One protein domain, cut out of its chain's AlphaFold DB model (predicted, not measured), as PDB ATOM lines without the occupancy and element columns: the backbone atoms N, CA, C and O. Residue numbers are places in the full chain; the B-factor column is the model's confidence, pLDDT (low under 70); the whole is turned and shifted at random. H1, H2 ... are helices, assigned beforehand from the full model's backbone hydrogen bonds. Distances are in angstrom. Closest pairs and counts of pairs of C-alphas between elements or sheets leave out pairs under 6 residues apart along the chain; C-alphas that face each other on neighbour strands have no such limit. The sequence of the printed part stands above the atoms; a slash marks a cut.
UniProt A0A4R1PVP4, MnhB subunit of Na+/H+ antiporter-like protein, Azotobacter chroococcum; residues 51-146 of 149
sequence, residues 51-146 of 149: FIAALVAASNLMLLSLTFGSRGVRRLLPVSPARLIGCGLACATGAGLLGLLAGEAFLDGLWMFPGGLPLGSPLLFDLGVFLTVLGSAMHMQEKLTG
ATOM      1  N   PHE A  51     100.230  26.632 -73.696       88.25
ATOM      2  CA  PHE A  51      99.232  27.137 -72.749       88.25
ATOM      3  C   PHE A  51      99.449  28.609 -72.361       88.25
ATOM      4  O   PHE A  51      98.524  29.416 -72.427       88.25
ATOM      5  N   ILE A  52     100.676  28.987 -71.985       91.19
ATOM      6  CA  ILE A  52     100.980  30.365 -71.565       91.19
ATOM      7  C   ILE A  52     100.834  31.315 -72.752       91.19
ATOM      8  O   ILE A  52     100.239  32.382 -72.612       91.19
ATOM      9  N   ALA A  53     101.318  30.913 -73.930       90.81
ATOM     10  CA  ALA A  53     101.161  31.697 -75.147       90.81
ATOM     11  C   ALA A  53      99.678  31.974 -75.458       90.81
ATOM     12  O   ALA A  53      99.322  33.104 -75.796       90.81
ATOM     13  N   ALA A  54      98.799  30.982 -75.275       92.56
ATOM     14  CA  ALA A  54      97.367  31.163 -75.490       92.56
ATOM     15  C   ALA A  54      96.723  32.094 -74.464       92.56
ATOM     16  O   ALA A  54      95.894  32.918 -74.842       92.56
ATOM     17  N   LEU A  55      97.121  32.025 -73.189       93.69
ATOM     18  CA  LEU A  55      96.629  32.956 -72.168       93.69
ATOM     19  C   LEU A  55      97.043  34.403 -72.455       93.69
ATOM     20  O   LEU A  55      96.235  35.322 -72.300       93.69
ATOM     21  N   VAL A  56      98.282  34.617 -72.902       94.44
ATOM     22  CA  VAL A  56      98.764  35.951 -73.292       94.44
ATOM     23  C   VAL A  56      97.986  36.468 -74.505       94.44
ATOM     24  O   VAL A  56      97.515  37.606 -74.494       94.44
ATOM     25  N   ALA A  57      97.772  35.622 -75.520       92.06
ATOM     26  CA  ALA A  57      96.971  35.970 -76.691       92.06
ATOM     27  C   ALA A  57      95.510  36.292 -76.323       92.06
ATOM     28  O   ALA A  57      94.977  37.311 -76.761       92.06
ATOM     29  N   ALA A  58      94.884  35.481 -75.465       91.75
ATOM     30  CA  ALA A  58      93.536  35.717 -74.955       91.75
ATOM     31  C   ALA A  58      93.436  37.042 -74.183       91.75
ATOM     32  O   ALA A  58      92.504  37.812 -74.396       91.75
ATOM     33  N   SER A  59      94.430  37.353 -73.346       93.06
ATOM     34  CA  SER A  59      94.482  38.614 -72.594       93.06
ATOM     35  C   SER A  59      94.541  39.826 -73.529       93.06
ATOM     36  O   SER A  59      93.802  40.793 -73.344       93.06
ATOM     37  N   ASN A  60      95.363  39.757 -74.580       92.12
ATOM     38  CA  ASN A  60      95.424  40.804 -75.597       92.12
ATOM     39  C   ASN A  60      94.082  40.967 -76.330       92.12
ATOM     40  O   ASN A  60      93.608  42.083 -76.519       92.12
ATOM     41  N   LEU A  61      93.426  39.865 -76.699       88.12
ATOM     42  CA  LEU A  61      92.123  39.912 -77.371       88.12
ATOM     43  C   LEU A  61      91.008  40.454 -76.462       88.12
ATOM     44  O   LEU A  61      90.096  41.133 -76.941       88.12
ATOM     45  N   MET A  62      91.089  40.213 -75.151       88.56
ATOM     46  CA  MET A  62      90.214  40.836 -74.155       88.56
ATOM     47  C   MET A  62      90.394  42.358 -74.139       88.56
ATOM     48  O   MET A  62      89.411  43.090 -74.225       88.56
ATOM     49  N   LEU A  63      91.641  42.843 -74.123       90.19
ATOM     50  CA  LEU A  63      91.944  44.277 -74.191       90.19
ATOM     51  C   LEU A  63      91.448  44.904 -75.500       90.19
ATOM     52  O   LEU A  63      90.773  45.930 -75.465       90.19
ATOM     53  N   LEU A  64      91.692  44.260 -76.648       88.81
ATOM     54  CA  LEU A  64      91.175  44.735 -77.937       88.81
ATOM     55  C   LEU A  64      89.643  44.803 -77.957       88.81
ATOM     56  O   LEU A  64      89.084  45.740 -78.529       88.81
ATOM     57  N   SER A  65      88.965  43.843 -77.321       84.38
ATOM     58  CA  SER A  65      87.501  43.845 -77.208       84.38
ATOM     59  C   SER A  65      86.990  45.038 -76.402       84.38
ATOM     60  O   SER A  65      85.942  45.583 -76.736       84.38
ATOM     61  N   LEU A  66      87.726  45.465 -75.371       85.25
ATOM     62  CA  LEU A  66      87.386  46.651 -74.582       85.25
ATOM     63  C   LEU A  66      87.614  47.950 -75.367       85.25
ATOM     64  O   LEU A  66      86.842  48.891 -75.215       85.25
ATOM     65  N   THR A  67      88.643  48.007 -76.217       89.00
ATOM     66  CA  THR A  67      88.971  49.215 -76.995       89.00
ATOM     67  C   THR A  67      88.093  49.391 -78.237       89.00
ATOM     68  O   THR A  67      87.623  50.496 -78.498       89.00
ATOM     69  N   PHE A  68      87.871  48.328 -79.015       83.94
ATOM     70  CA  PHE A  68      87.191  48.392 -80.321       83.94
ATOM     71  C   PHE A  68      85.807  47.722 -80.340       83.94
ATOM     72  O   PHE A  68      85.124  47.733 -81.368       83.94
ATOM     73  N   GLY A  69      85.380  47.128 -79.223       78.69
ATOM     74  CA  GLY A  69      84.162  46.327 -79.142       78.69
ATOM     75  C   GLY A  69      84.312  44.925 -79.753       78.69
ATOM     76  O   GLY A  69      85.231  44.632 -80.522       78.69
ATOM     77  N   SER A  70      83.357  44.041 -79.452       72.44
ATOM     78  CA  SER A  70      83.358  42.630 -79.886       72.44
ATOM     79  C   SER A  70      83.354  42.447 -81.411       72.44
ATOM     80  O   SER A  70      83.964  41.518 -81.942       72.44
ATOM     81  N   ARG A  71      82.733  43.377 -82.150       69.62
ATOM     82  CA  ARG A  71      82.696  43.359 -83.625       69.62
ATOM     83  C   ARG A  71      84.068  43.592 -84.269       69.62
ATOM     84  O   ARG A  71      84.299  43.097 -85.370       69.62
ATOM     85  N   GLY A  72      84.968  44.326 -83.606       69.19
ATOM     86  CA  GLY A  72      86.329  44.568 -84.094       69.19
ATOM     87  C   GLY A  72      87.204  43.314 -84.027       69.19
ATOM     88  O   GLY A  72      87.948  43.025 -84.962       69.19
ATOM     89  N   VAL A  73      87.046  42.513 -82.971       68.88
ATOM     90  CA  VAL A  73      87.819  41.277 -82.762       68.88
ATOM     91  C   VAL A  73      87.402  40.162 -83.721       68.88
ATOM     92  O   VAL A  73      88.260  39.472 -84.267       68.88
ATOM     93  N   ARG A  74      86.107  40.052 -84.042       73.00
ATOM     94  CA  ARG A  74      85.591  39.053 -84.999       73.00
ATOM     95  C   ARG A  74      86.085  39.278 -86.439       73.00
ATOM     96  O   ARG A  74      86.088  38.351 -87.241       73.00
ATOM     97  N   ARG A  75      86.558  40.489 -86.773       71.00
ATOM     98  CA  ARG A  75      87.257  40.760 -88.049       71.00
ATOM     99  C   ARG A  75      88.704  40.266 -88.056       71.00
ATOM    100  O   ARG A  75      89.218  39.960 -89.125       71.00
ATOM    101  N   LEU A  76      89.351  40.203 -86.892       72.56
ATOM    102  CA  LEU A  76      90.730  39.727 -86.745       72.56
ATOM    103  C   LEU A  76      90.799  38.194 -86.698       72.56
ATOM    104  O   LEU A  76      91.727  37.615 -87.255       72.56
ATOM    105  N   LEU A  77      89.808  37.536 -86.087       71.44
ATOM    106  CA  LEU A  77      89.627  36.081 -86.138       71.44
ATOM    107  C   LEU A  77      88.236  35.731 -86.700       71.44
ATOM    108  O   LEU A  77      87.290  35.576 -85.931       71.44
ATOM    109  N   PRO A  78      88.099  35.542 -88.025       73.38
ATOM    110  CA  PRO A  78      86.829  35.165 -88.654       73.38
ATOM    111  C   PRO A  78      86.460  33.679 -88.468       73.38
ATOM    112  O   PRO A  78      85.479  33.200 -89.036       73.38
ATOM    113  N   VAL A  79      87.256  32.915 -87.716       79.88
ATOM    114  CA  VAL A  79      87.040  31.481 -87.496       79.88
ATOM    115  C   VAL A  79      86.117  31.286 -86.297       79.88
ATOM    116  O   VAL A  79      86.384  31.812 -85.221       79.88
ATOM    117  N   SER A  80      85.065  30.477 -86.453       86.62
ATOM    118  CA  SER A  80      84.148  30.159 -85.353       86.62
ATOM    119  C   SER A  80      84.913  29.555 -84.159       86.62
ATOM    120  O   SER A  80      85.593  28.535 -84.355       86.62
ATOM    121  N   PRO A  81      84.772  30.084 -82.930       85.94
ATOM    122  CA  PRO A  81      85.546  29.617 -81.776       85.94
ATOM    123  C   PRO A  81      85.370  28.127 -81.472       85.94
ATOM    124  O   PRO A  81      86.335  27.438 -81.154       85.94
ATOM    125  N   ALA A  82      84.162  27.590 -81.666       89.06
ATOM    126  CA  ALA A  82      83.887  26.164 -81.485       89.06
ATOM    127  C   ALA A  82      84.732  25.266 -82.413       89.06
ATOM    128  O   ALA A  82      85.201  24.208 -81.994       89.06
ATOM    129  N   ARG A  83      84.990  25.700 -83.657       91.25
ATOM    130  CA  ARG A  83      85.876  24.969 -84.581       91.25
ATOM    131  C   ARG A  83      87.337  25.038 -84.152       91.25
ATOM    132  O   ARG A  83      88.033  24.040 -84.295       91.25
ATOM    133  N   LEU A  84      87.794  26.174 -83.616       91.00
ATOM    134  CA  LEU A  84      89.145  26.297 -83.053       91.00
ATOM    135  C   LEU A  84      89.344  25.323 -81.887       91.00
ATOM    136  O   LEU A  84      90.347  24.616 -81.854       91.00
ATOM    137  N   ILE A  85      88.355  25.230 -80.993       93.69
ATOM    138  CA  ILE A  85      88.360  24.289 -79.866       93.69
ATOM    139  C   ILE A  85      88.442  22.845 -80.368       93.69
ATOM    140  O   ILE A  85      89.331  22.108 -79.945       93.69
ATOM    141  N   GLY A  86      87.548  22.455 -81.283       95.06
ATOM    142  CA  GLY A  86      87.507  21.096 -81.826       95.06
ATOM    143  C   GLY A  86      88.782  20.714 -82.583       95.06
ATOM    144  O   GLY A  86      89.302  19.619 -82.388       95.06
ATOM    145  N   CYS A  87      89.321  21.629 -83.393       94.62
ATOM    146  CA  CYS A  87      90.577  21.427 -84.116       94.62
ATOM    147  C   CYS A  87      91.766  21.290 -83.154       94.62
ATOM    148  O   CYS A  87      92.542  20.346 -83.273       94.62
ATOM    149  N   GLY A  88      91.874  22.175 -82.157       93.56
ATOM    150  CA  GLY A  88      92.939  22.110 -81.155       93.56
ATOM    151  C   GLY A  88      92.908  20.809 -80.353       93.56
ATOM    152  O   GLY A  88      93.948  20.177 -80.165       93.56
ATOM    153  N   LEU A  89      91.711  20.348 -79.977       94.62
ATOM    154  CA  LEU A  89      91.540  19.089 -79.258       94.62
ATOM    155  C   LEU A  89      91.936  17.897 -80.139       94.62
ATOM    156  O   LEU A  89      92.692  17.039 -79.695       94.62
ATOM    157  N   ALA A  90      91.506  17.885 -81.405       95.06
ATOM    158  CA  ALA A  90      91.897  16.860 -82.369       95.06
ATOM    159  C   ALA A  90      93.419  16.824 -82.592       95.06
ATOM    160  O   ALA A  90      94.003  15.742 -82.624       95.06
ATOM    161  N   CYS A  91      94.080  17.983 -82.684       92.19
ATOM    162  CA  CYS A  91      95.537  18.071 -82.782       92.19
ATOM    163  C   CYS A  91      96.239  17.548 -81.521       92.19
ATOM    164  O   CYS A  91      97.181  16.768 -81.639       92.19
ATOM    165  N   ALA A  92      95.776  17.926 -80.324       92.00
ATOM    166  CA  ALA A  92      96.366  17.477 -79.063       92.00
ATOM    167  C   ALA A  92      96.216  15.957 -78.870       92.00
ATOM    168  O   ALA A  92      97.175  15.273 -78.515       92.00
ATOM    169  N   THR A  93      95.033  15.408 -79.159       92.81
ATOM    170  CA  THR A  93      94.803  13.957 -79.113       92.81
ATOM    171  C   THR A  93      95.603  13.232 -80.193       92.81
ATOM    172  O   THR A  93      96.209  12.203 -79.909       92.81
ATOM    173  N   GLY A  94      95.666  13.786 -81.408       91.12
ATOM    174  CA  GLY A  94      96.474  13.251 -82.501       91.12
ATOM    175  C   GLY A  94      97.960  13.188 -82.150       91.12
ATOM    176  O   GLY A  94      98.593  12.167 -82.395       91.12
ATOM    177  N   ALA A  95      98.503  14.219 -81.498       88.19
ATOM    178  CA  ALA A  95      99.891  14.238 -81.039       88.19
ATOM    179  C   ALA A  95     100.197  13.107 -80.041       88.19
ATOM    180  O   ALA A  95     101.223  12.444 -80.165       88.19
ATOM    181  N   GLY A  96      99.290  12.839 -79.095       86.25
ATOM    182  CA  GLY A  96      99.428  11.706 -78.177       86.25
ATOM    183  C   GLY A  96      99.262  10.347 -78.864       86.25
ATOM    184  O   GLY A  96      99.949   9.389 -78.509       86.25
ATOM    185  N   LEU A  97      98.394  10.267 -79.879       88.06
ATOM    186  CA  LEU A  97      98.174   9.049 -80.659       88.06
ATOM    187  C   LEU A  97      99.387   8.689 -81.531       88.06
ATOM    188  O   LEU A  97      99.658   7.511 -81.733       88.06
ATOM    189  N   LEU A  98     100.152   9.682 -81.996       84.56
ATOM    190  CA  LEU A  98     101.416   9.448 -82.701       84.56
ATOM    191  C   LEU A  98     102.449   8.726 -81.821       84.56
ATOM    192  O   LEU A  98     103.161   7.869 -82.336       84.56
ATOM    193  N   GLY A  99     102.491   9.013 -80.514       83.06
ATOM    194  CA  GLY A  99     103.332   8.278 -79.559       83.06
ATOM    195  C   GLY A  99     102.956   6.793 -79.484       83.06
ATOM    196  O   GLY A  99     103.808   5.927 -79.659       83.06
ATOM    197  N   LEU A 100     101.655   6.503 -79.372       84.50
ATOM    198  CA  LEU A 100     101.118   5.134 -79.409       84.50
ATOM    199  C   LEU A 100     101.446   4.401 -80.718       84.50
ATOM    200  O   LEU A 100     101.797   3.224 -80.697       84.50
ATOM    201  N   LEU A 101     101.334   5.081 -81.865       84.31
ATOM    202  CA  LEU A 101     101.649   4.496 -83.175       84.31
ATOM    203  C   LEU A 101     103.145   4.204 -83.353       84.31
ATOM    204  O   LEU A 101     103.493   3.310 -84.121       84.31
ATOM    205  N   ALA A 102     104.017   4.922 -82.643       82.31
ATOM    206  CA  ALA A 102     105.451   4.651 -82.614       82.31
ATOM    207  C   ALA A 102     105.832   3.471 -81.697       82.31
ATOM    208  O   ALA A 102     107.001   3.100 -81.654       82.31
ATOM    209  N   GLY A 103     104.861   2.860 -81.005       80.94
ATOM    210  CA  GLY A 103     105.092   1.769 -80.056       80.94
ATOM    211  C   GLY A 103     105.473   2.233 -78.649       80.94
ATOM    212  O   GLY A 103     105.750   1.392 -77.797       80.94
ATOM    213  N   GLU A 104     105.448   3.543 -78.404       84.75
ATOM    214  CA  GLU A 104     105.763   4.159 -77.116       84.75
ATOM    215  C   GLU A 104     104.490   4.459 -76.305       84.75
ATOM    216  O   GLU A 104     103.354   4.221 -76.735       84.75
ATOM    217  N   ALA A 105     104.665   4.989 -75.092       84.31
ATOM    218  CA  ALA A 105     103.547   5.391 -74.247       84.31
ATOM    219  C   ALA A 105     102.731   6.549 -74.864       84.31
ATOM    220  O   ALA A 105     103.209   7.355 -75.666       84.31
ATOM    221  N   PHE A 106     101.462   6.669 -74.463       83.06
ATOM    222  CA  PHE A 106     100.639   7.823 -74.837       83.06
ATOM    223  C   PHE A 106     101.283   9.129 -74.346       83.06
ATOM    224  O   PHE A 106     101.691   9.208 -73.189       83.06
ATOM    225  N   LEU A 107     101.314  10.150 -75.215       79.62
ATOM    226  CA  LEU A 107     101.996  11.439 -74.993       79.62
ATOM    227  C   LEU A 107     103.518  11.343 -74.827       79.62
ATOM    228  O   LEU A 107     104.128  12.290 -74.329       79.62
ATOM    229  N   ASP A 108     104.141  10.255 -75.278       78.50
ATOM    230  CA  ASP A 108     105.595  10.232 -75.323       78.50
ATOM    231  C   ASP A 108     106.137  11.213 -76.378       78.50
ATOM    232  O   ASP A 108     105.563  11.426 -77.460       78.50
ATOM    233  N   GLY A 109     107.226  11.880 -76.013       75.56
ATOM    234  CA  GLY A 109     107.828  12.946 -76.794       75.56
ATOM    235  C   GLY A 109     108.717  12.369 -77.881       75.56
ATOM    236  O   GLY A 109     109.894  12.121 -77.649       75.56
ATOM    237  N   LEU A 110     108.177  12.204 -79.086       76.12
ATOM    238  CA  LEU A 110     108.972  11.830 -80.250       76.12
ATOM    239  C   LEU A 110     109.705  13.071 -80.742       76.12
ATOM    240  O   LEU A 110     109.061  14.024 -81.178       76.12
ATOM    241  N   TRP A 111     111.031  13.059 -80.677       75.81
ATOM    242  CA  TRP A 111     111.877  14.153 -81.147       75.81
ATOM    243  C   TRP A 111     112.554  13.759 -82.454       75.81
ATOM    244  O   TRP A 111     113.306  12.789 -82.519       75.81
ATOM    245  N   MET A 112     112.304  14.535 -83.501       68.38
ATOM    246  CA  MET A 112     112.975  14.437 -84.785       68.38
ATOM    247  C   MET A 112     113.793  15.708 -85.012       68.38
ATOM    248  O   MET A 112     113.344  16.812 -84.711       68.38
ATOM    249  N   PHE A 113     114.998  15.565 -85.563       74.56
ATOM    250  CA  PHE A 113     115.904  16.688 -85.820       74.56
ATOM    251  C   PHE A 113     116.105  16.937 -87.324       74.56
ATOM    252  O   PHE A 113     117.233  16.823 -87.814       74.56
ATOM    253  N   PRO A 114     115.053  17.254 -88.106       69.75
ATOM    254  CA  PRO A 114     115.237  17.594 -89.511       69.75
ATOM    255  C   PRO A 114     116.043  18.900 -89.621       69.75
ATOM    256  O   PRO A 114     115.607  19.958 -89.169       69.75
ATOM    257  N   GLY A 115     117.254  18.825 -90.183       71.50
ATOM    258  CA  GLY A 115     118.128  19.993 -90.359       71.50
ATOM    259  C   GLY A 115     118.629  20.628 -89.053       71.50
ATOM    260  O   GLY A 115     118.984  21.803 -89.055       71.50
ATOM    261  N   GLY A 116     118.635  19.881 -87.942       71.06
ATOM    262  CA  GLY A 116     119.063  20.373 -86.625       71.06
ATOM    263  C   GLY A 116     117.985  21.122 -85.832       71.06
ATOM    264  O   GLY A 116     118.255  21.564 -84.718       71.06
ATOM    265  N   LEU A 117     116.765  21.244 -86.365       70.00
ATOM    266  CA  LEU A 117     115.640  21.829 -85.641       70.00
ATOM    267  C   LEU A 117     114.944  20.751 -84.791       70.00
ATOM    268  O   LEU A 117     114.508  19.755 -85.362       70.00
ATOM    269  N   PRO A 118     114.802  20.917 -83.462       67.25
ATOM    270  CA  PRO A 118     114.079  19.968 -82.618       67.25
ATOM    271  C   PRO A 118     112.570  20.071 -82.883       67.25
ATOM    272  O   PRO A 118     111.872  20.877 -82.265       67.25
ATOM    273  N   LEU A 119     112.058  19.272 -83.821       70.88
ATOM    274  CA  LEU A 119     110.624  19.113 -84.055       70.88
ATOM    275  C   LEU A 119     110.155  17.847 -83.359       70.88
ATOM    276  O   LEU A 119     110.688  16.771 -83.605       70.88
ATOM    277  N   GLY A 120     109.121  17.946 -82.535       78.69
ATOM    278  CA  GLY A 120     108.570  16.757 -81.905       78.69
ATOM    279  C   GLY A 120     107.064  16.766 -81.744       78.69
ATOM    280  O   GLY A 120     106.415  17.807 -81.880       78.69
ATOM    281  N   SER A 121     106.519  15.596 -81.402       82.00
ATOM    282  CA  SER A 121     105.117  15.451 -80.990       82.00
ATOM    283  C   SER A 121     104.717  16.395 -79.839       82.00
ATOM    284  O   SER A 121     103.583  16.881 -79.889       82.00
ATOM    285  N   PRO A 122     105.598  16.780 -78.881       85.62
ATOM    286  CA  PRO A 122     105.237  17.758 -77.851       85.62
ATOM    287  C   PRO A 122     104.896  19.134 -78.431       85.62
ATOM    288  O   PRO A 122     103.986  19.800 -77.955       85.62
ATOM    289  N   LEU A 123     105.556  19.533 -79.522       85.88
ATOM    290  CA  LEU A 123     105.313  20.813 -80.192       85.88
ATOM    291  C   LEU A 123     103.916  20.849 -80.836       85.88
ATOM    292  O   LEU A 123     103.210  21.854 -80.758       85.88
ATOM    293  N   LEU A 124     103.497  19.730 -81.438       88.12
ATOM    294  CA  LEU A 124     102.150  19.578 -81.989       88.12
ATOM    295  C   LEU A 124     101.088  19.548 -80.880       88.12
ATOM    296  O   LEU A 124     100.011  20.126 -81.044       88.12
ATOM    297  N   PHE A 125     101.397  18.917 -79.744       89.62
ATOM    298  CA  PHE A 125     100.537  18.926 -78.564       89.62
ATOM    299  C   PHE A 125     100.349  20.346 -78.013       89.62
ATOM    300  O   PHE A 125      99.213  20.785 -77.822       89.62
ATOM    301  N   ASP A 126     101.439  21.098 -77.844       90.81
ATOM    302  CA  ASP A 126     101.413  22.484 -77.369       90.81
ATOM    303  C   ASP A 126     100.641  23.409 -78.322       90.81
ATOM    304  O   ASP A 126      99.897  24.283 -77.869       90.81
ATOM    305  N   LEU A 127     100.749  23.190 -79.638       91.00
ATOM    306  CA  LEU A 127      99.941  23.892 -80.638       91.00
ATOM    307  C   LEU A 127      98.445  23.565 -80.498       91.00
ATOM    308  O   LEU A 127      97.610  24.468 -80.568       91.00
ATOM    309  N   GLY A 128      98.100  22.296 -80.268       93.19
ATOM    310  CA  GLY A 128      96.722  21.876 -80.009       93.19
ATOM    311  C   GLY A 128      96.137  22.568 -78.775       93.19
ATOM    312  O   GLY A 128      95.087  23.207 -78.860       93.19
ATOM    313  N   VAL A 129      96.871  22.537 -77.656       94.44
ATOM    314  CA  VAL A 129      96.496  23.235 -76.415       94.44
ATOM    315  C   VAL A 129      96.350  24.740 -76.648       94.44
ATOM    316  O   VAL A 129      95.387  25.339 -76.165       94.44
ATOM    317  N   PHE A 130      97.254  25.350 -77.421       94.25
ATOM    318  CA  PHE A 130      97.186  26.773 -77.741       94.25
ATOM    319  C   PHE A 130      95.865  27.136 -78.435       94.25
ATOM    320  O   PHE A 130      95.159  28.048 -77.997       94.25
ATOM    321  N   LEU A 131      95.503  26.392 -79.486       93.38
ATOM    322  CA  LEU A 131      94.275  26.617 -80.252       93.38
ATOM    323  C   LEU A 131      93.019  26.399 -79.400       93.38
ATOM    324  O   LEU A 131      92.079  27.192 -79.482       93.38
ATOM    325  N   THR A 132      93.008  25.367 -78.552       95.12
ATOM    326  CA  THR A 132      91.872  25.064 -77.671       95.12
ATOM    327  C   THR A 132      91.642  26.155 -76.630       95.12
ATOM    328  O   THR A 132      90.508  26.608 -76.464       95.12
ATOM    329  N   VAL A 133      92.695  26.617 -75.948       95.25
ATOM    330  CA  VAL A 133      92.582  27.665 -74.918       95.25
ATOM    331  C   VAL A 133      92.185  28.997 -75.545       95.25
ATOM    332  O   VAL A 133      91.272  29.660 -75.048       95.25
ATOM    333  N   LEU A 134      92.813  29.364 -76.665       92.69
ATOM    334  CA  LEU A 134      92.479  30.586 -77.390       92.69
ATOM    335  C   LEU A 134      91.021  30.565 -77.871       92.69
ATOM    336  O   LEU A 134      90.284  31.527 -77.655       92.69
ATOM    337  N   GLY A 135      90.584  29.451 -78.466       91.75
ATOM    338  CA  GLY A 135      89.203  29.256 -78.903       91.75
ATOM    339  C   GLY A 135      88.205  29.315 -77.745       91.75
ATOM    340  O   GLY A 135      87.173  29.970 -77.863       91.75
ATOM    341  N   SER A 136      88.521  28.706 -76.598       93.19
ATOM    342  CA  SER A 136      87.675  28.760 -75.399       93.19
ATOM    343  C   SER A 136      87.519  30.184 -74.865       93.19
ATOM    344  O   SER A 136      86.409  30.587 -74.513       93.19
ATOM    345  N   ALA A 137      88.607  30.957 -74.812       91.56
ATOM    346  CA  ALA A 137      88.567  32.346 -74.358       91.56
ATOM    347  C   ALA A 137      87.720  33.221 -75.296       91.56
ATOM    348  O   ALA A 137      86.840  33.950 -74.834       91.56
ATOM    349  N   MET A 138      87.916  33.079 -76.612       88.06
ATOM    350  CA  MET A 138      87.104  33.777 -77.617       88.06
ATOM    351  C   MET A 138      85.625  33.415 -77.502       88.06
ATOM    352  O   MET A 138      84.772  34.299 -77.494       88.06
ATOM    353  N   HIS A 139      85.316  32.127 -77.344       90.19
ATOM    354  CA  HIS A 139      83.936  31.672 -77.214       90.19
ATOM    355  C   HIS A 139      83.240  32.281 -75.990       90.19
ATOM    356  O   HIS A 139      82.094  32.724 -76.078       90.19
ATOM    357  N   MET A 140      83.949  32.350 -74.859       90.12
ATOM    358  CA  MET A 140      83.441  32.982 -73.642       90.12
ATOM    359  C   MET A 140      83.147  34.472 -73.860       90.12
ATOM    360  O   MET A 140      82.087  34.959 -73.468       90.12
ATOM    361  N   GLN A 141      84.052  35.198 -74.521       84.56
ATOM    362  CA  GLN A 141      83.875  36.626 -74.804       84.56
ATOM    363  C   GLN A 141      82.664  36.905 -75.702       84.56
ATOM    364  O   GLN A 141      81.913  37.847 -75.444       84.56
ATOM    365  N   GLU A 142      82.434  36.090 -76.730       82.19
ATOM    366  CA  GLU A 142      81.276  36.238 -77.620       82.19
ATOM    367  C   GLU A 142      79.953  36.006 -76.880       82.19
ATOM    368  O   GLU A 142      79.021  36.804 -77.011       82.19
ATOM    369  N   LYS A 143      79.886  34.970 -76.033       83.12
ATOM    370  CA  LYS A 143      78.693  34.678 -75.225       83.12
ATOM    371  C   LYS A 143      78.387  35.778 -74.211       83.12
ATOM    372  O   LYS A 143      77.219  36.087 -73.998       83.12
ATOM    373  N   LEU A 144      79.415  36.398 -73.633       81.75
ATOM    374  CA  LEU A 144      79.250  37.531 -72.719       81.75
ATOM    375  C   LEU A 144      78.826  38.817 -73.432       81.75
ATOM    376  O   LEU A 144      78.099  39.625 -72.864       81.75
ATOM    377  N   THR A 145      79.280  39.023 -74.668       75.94
ATOM    378  CA  THR A 145      79.006  40.255 -75.424       75.94
ATOM    379  C   THR A 145      77.730  40.187 -76.264       75.94
ATOM    380  O   THR A 145      77.380  41.173 -76.911       75.94
ATOM    381  N   GLY A 146      77.006  39.061 -76.227       64.75
ATOM    382  CA  GLY A 146      75.665  38.921 -76.800       64.75
ATOM    383  C   GLY A 146      75.605  39.096 -78.318       64.75
ATOM    384  O   GLY A 146      74.548  39.436 -78.841       64.75
TER     385      GLY A 146
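What this domain is: This is residues 51 to 146 of the 149 residues of the protein "MnhB subunit of Na+/H+ antiporter-like protein" of Azotobacter chroococcum (UniProt A0A4R1PVP4). Three long helices lie roughly along one axis, with H4 as the core between H1 on one side and H3 on the other, where H3 and H4 make a long helical hairpin. Short H2 sits by the ends of H1 and H4, and at the opposite end of the length a long loop, residues 102 to 120, joins H3 to H4. The printed part has 96 residues with four named helices, in the order H1, H2, H3, H4, and no named strand; the class is all helix. The whole is loose, with a radius of gyration of the C-alphas of 16.1 A, and elongated, spanning 48 by 25 by 19 A.

How they stand to each other: H1, residues 51 to 68, touches H2, residues 70 to 76, with residues 61 to 65 alone. Their closest C-alphas, those of Ser 65 and Val 73, are 6.1 A apart, and they run opposite ways at a steep tilt of 56 degrees. H4, residues 121 to 145, is the hub, touching three helices. H1 touches it the same way at a shallow tilt of 27 degrees; the closest C-alphas, those of Ala 54 and Phe 130, are 4.9 A apart. H2 and H4 only just touch, with 3 pairs of C-alphas within 8 A, the closest those of Ser 70 and Thr 145 at 6.7 A; H4 does so with residues 141 to 145 alone. H3, residues 81 to 101, forms a helical hairpin with H4, opposite ways at a shallow tilt of 19 degrees, with 51 pairs of C-alphas within 8 A. Their closest C-alphas, those of Gly 88 and Gly 128, are 4.0 A apart. Three of the four touching pairs are at a shallow tilt, a mostly aligned packing. H3 is apart from both H1 and H2. In H1 and H4 every O i to N i+4 pair is within hydrogen-bond range; in H3 16 of 17 are, and in H2 1 of 3, beside 3 of 4 O i to N i+3 pairs.

Where its parts are: H1 begins at C-alpha 51, (99.232, 27.137, -72.749), and is 25.6 A long. H2 measures 10.5 A. H3 begins at C-alpha 81, (85.546, 29.617, -81.776), and is 29.9 A long. H4, the longest helix at 25 residues and 36.4 A, ends at C-alpha 145, (79.006, 40.255, -75.424). Within the loop before it, residues 111 to 112 pair with residues 119 to 120, antiparallel.

The domain as a whole: The two C-alphas farthest apart, those of Thr 67 and Gly 103, are 50.2 A apart. The printed part has no cut. The links H1 to H2 and H2 to H3 are tight, and the link H3 to H4, 19 residues, is long. The mean pLDDT of the printed part is 84.7; residues 71 to 73, 112, 114, 118 and 146 are under 70.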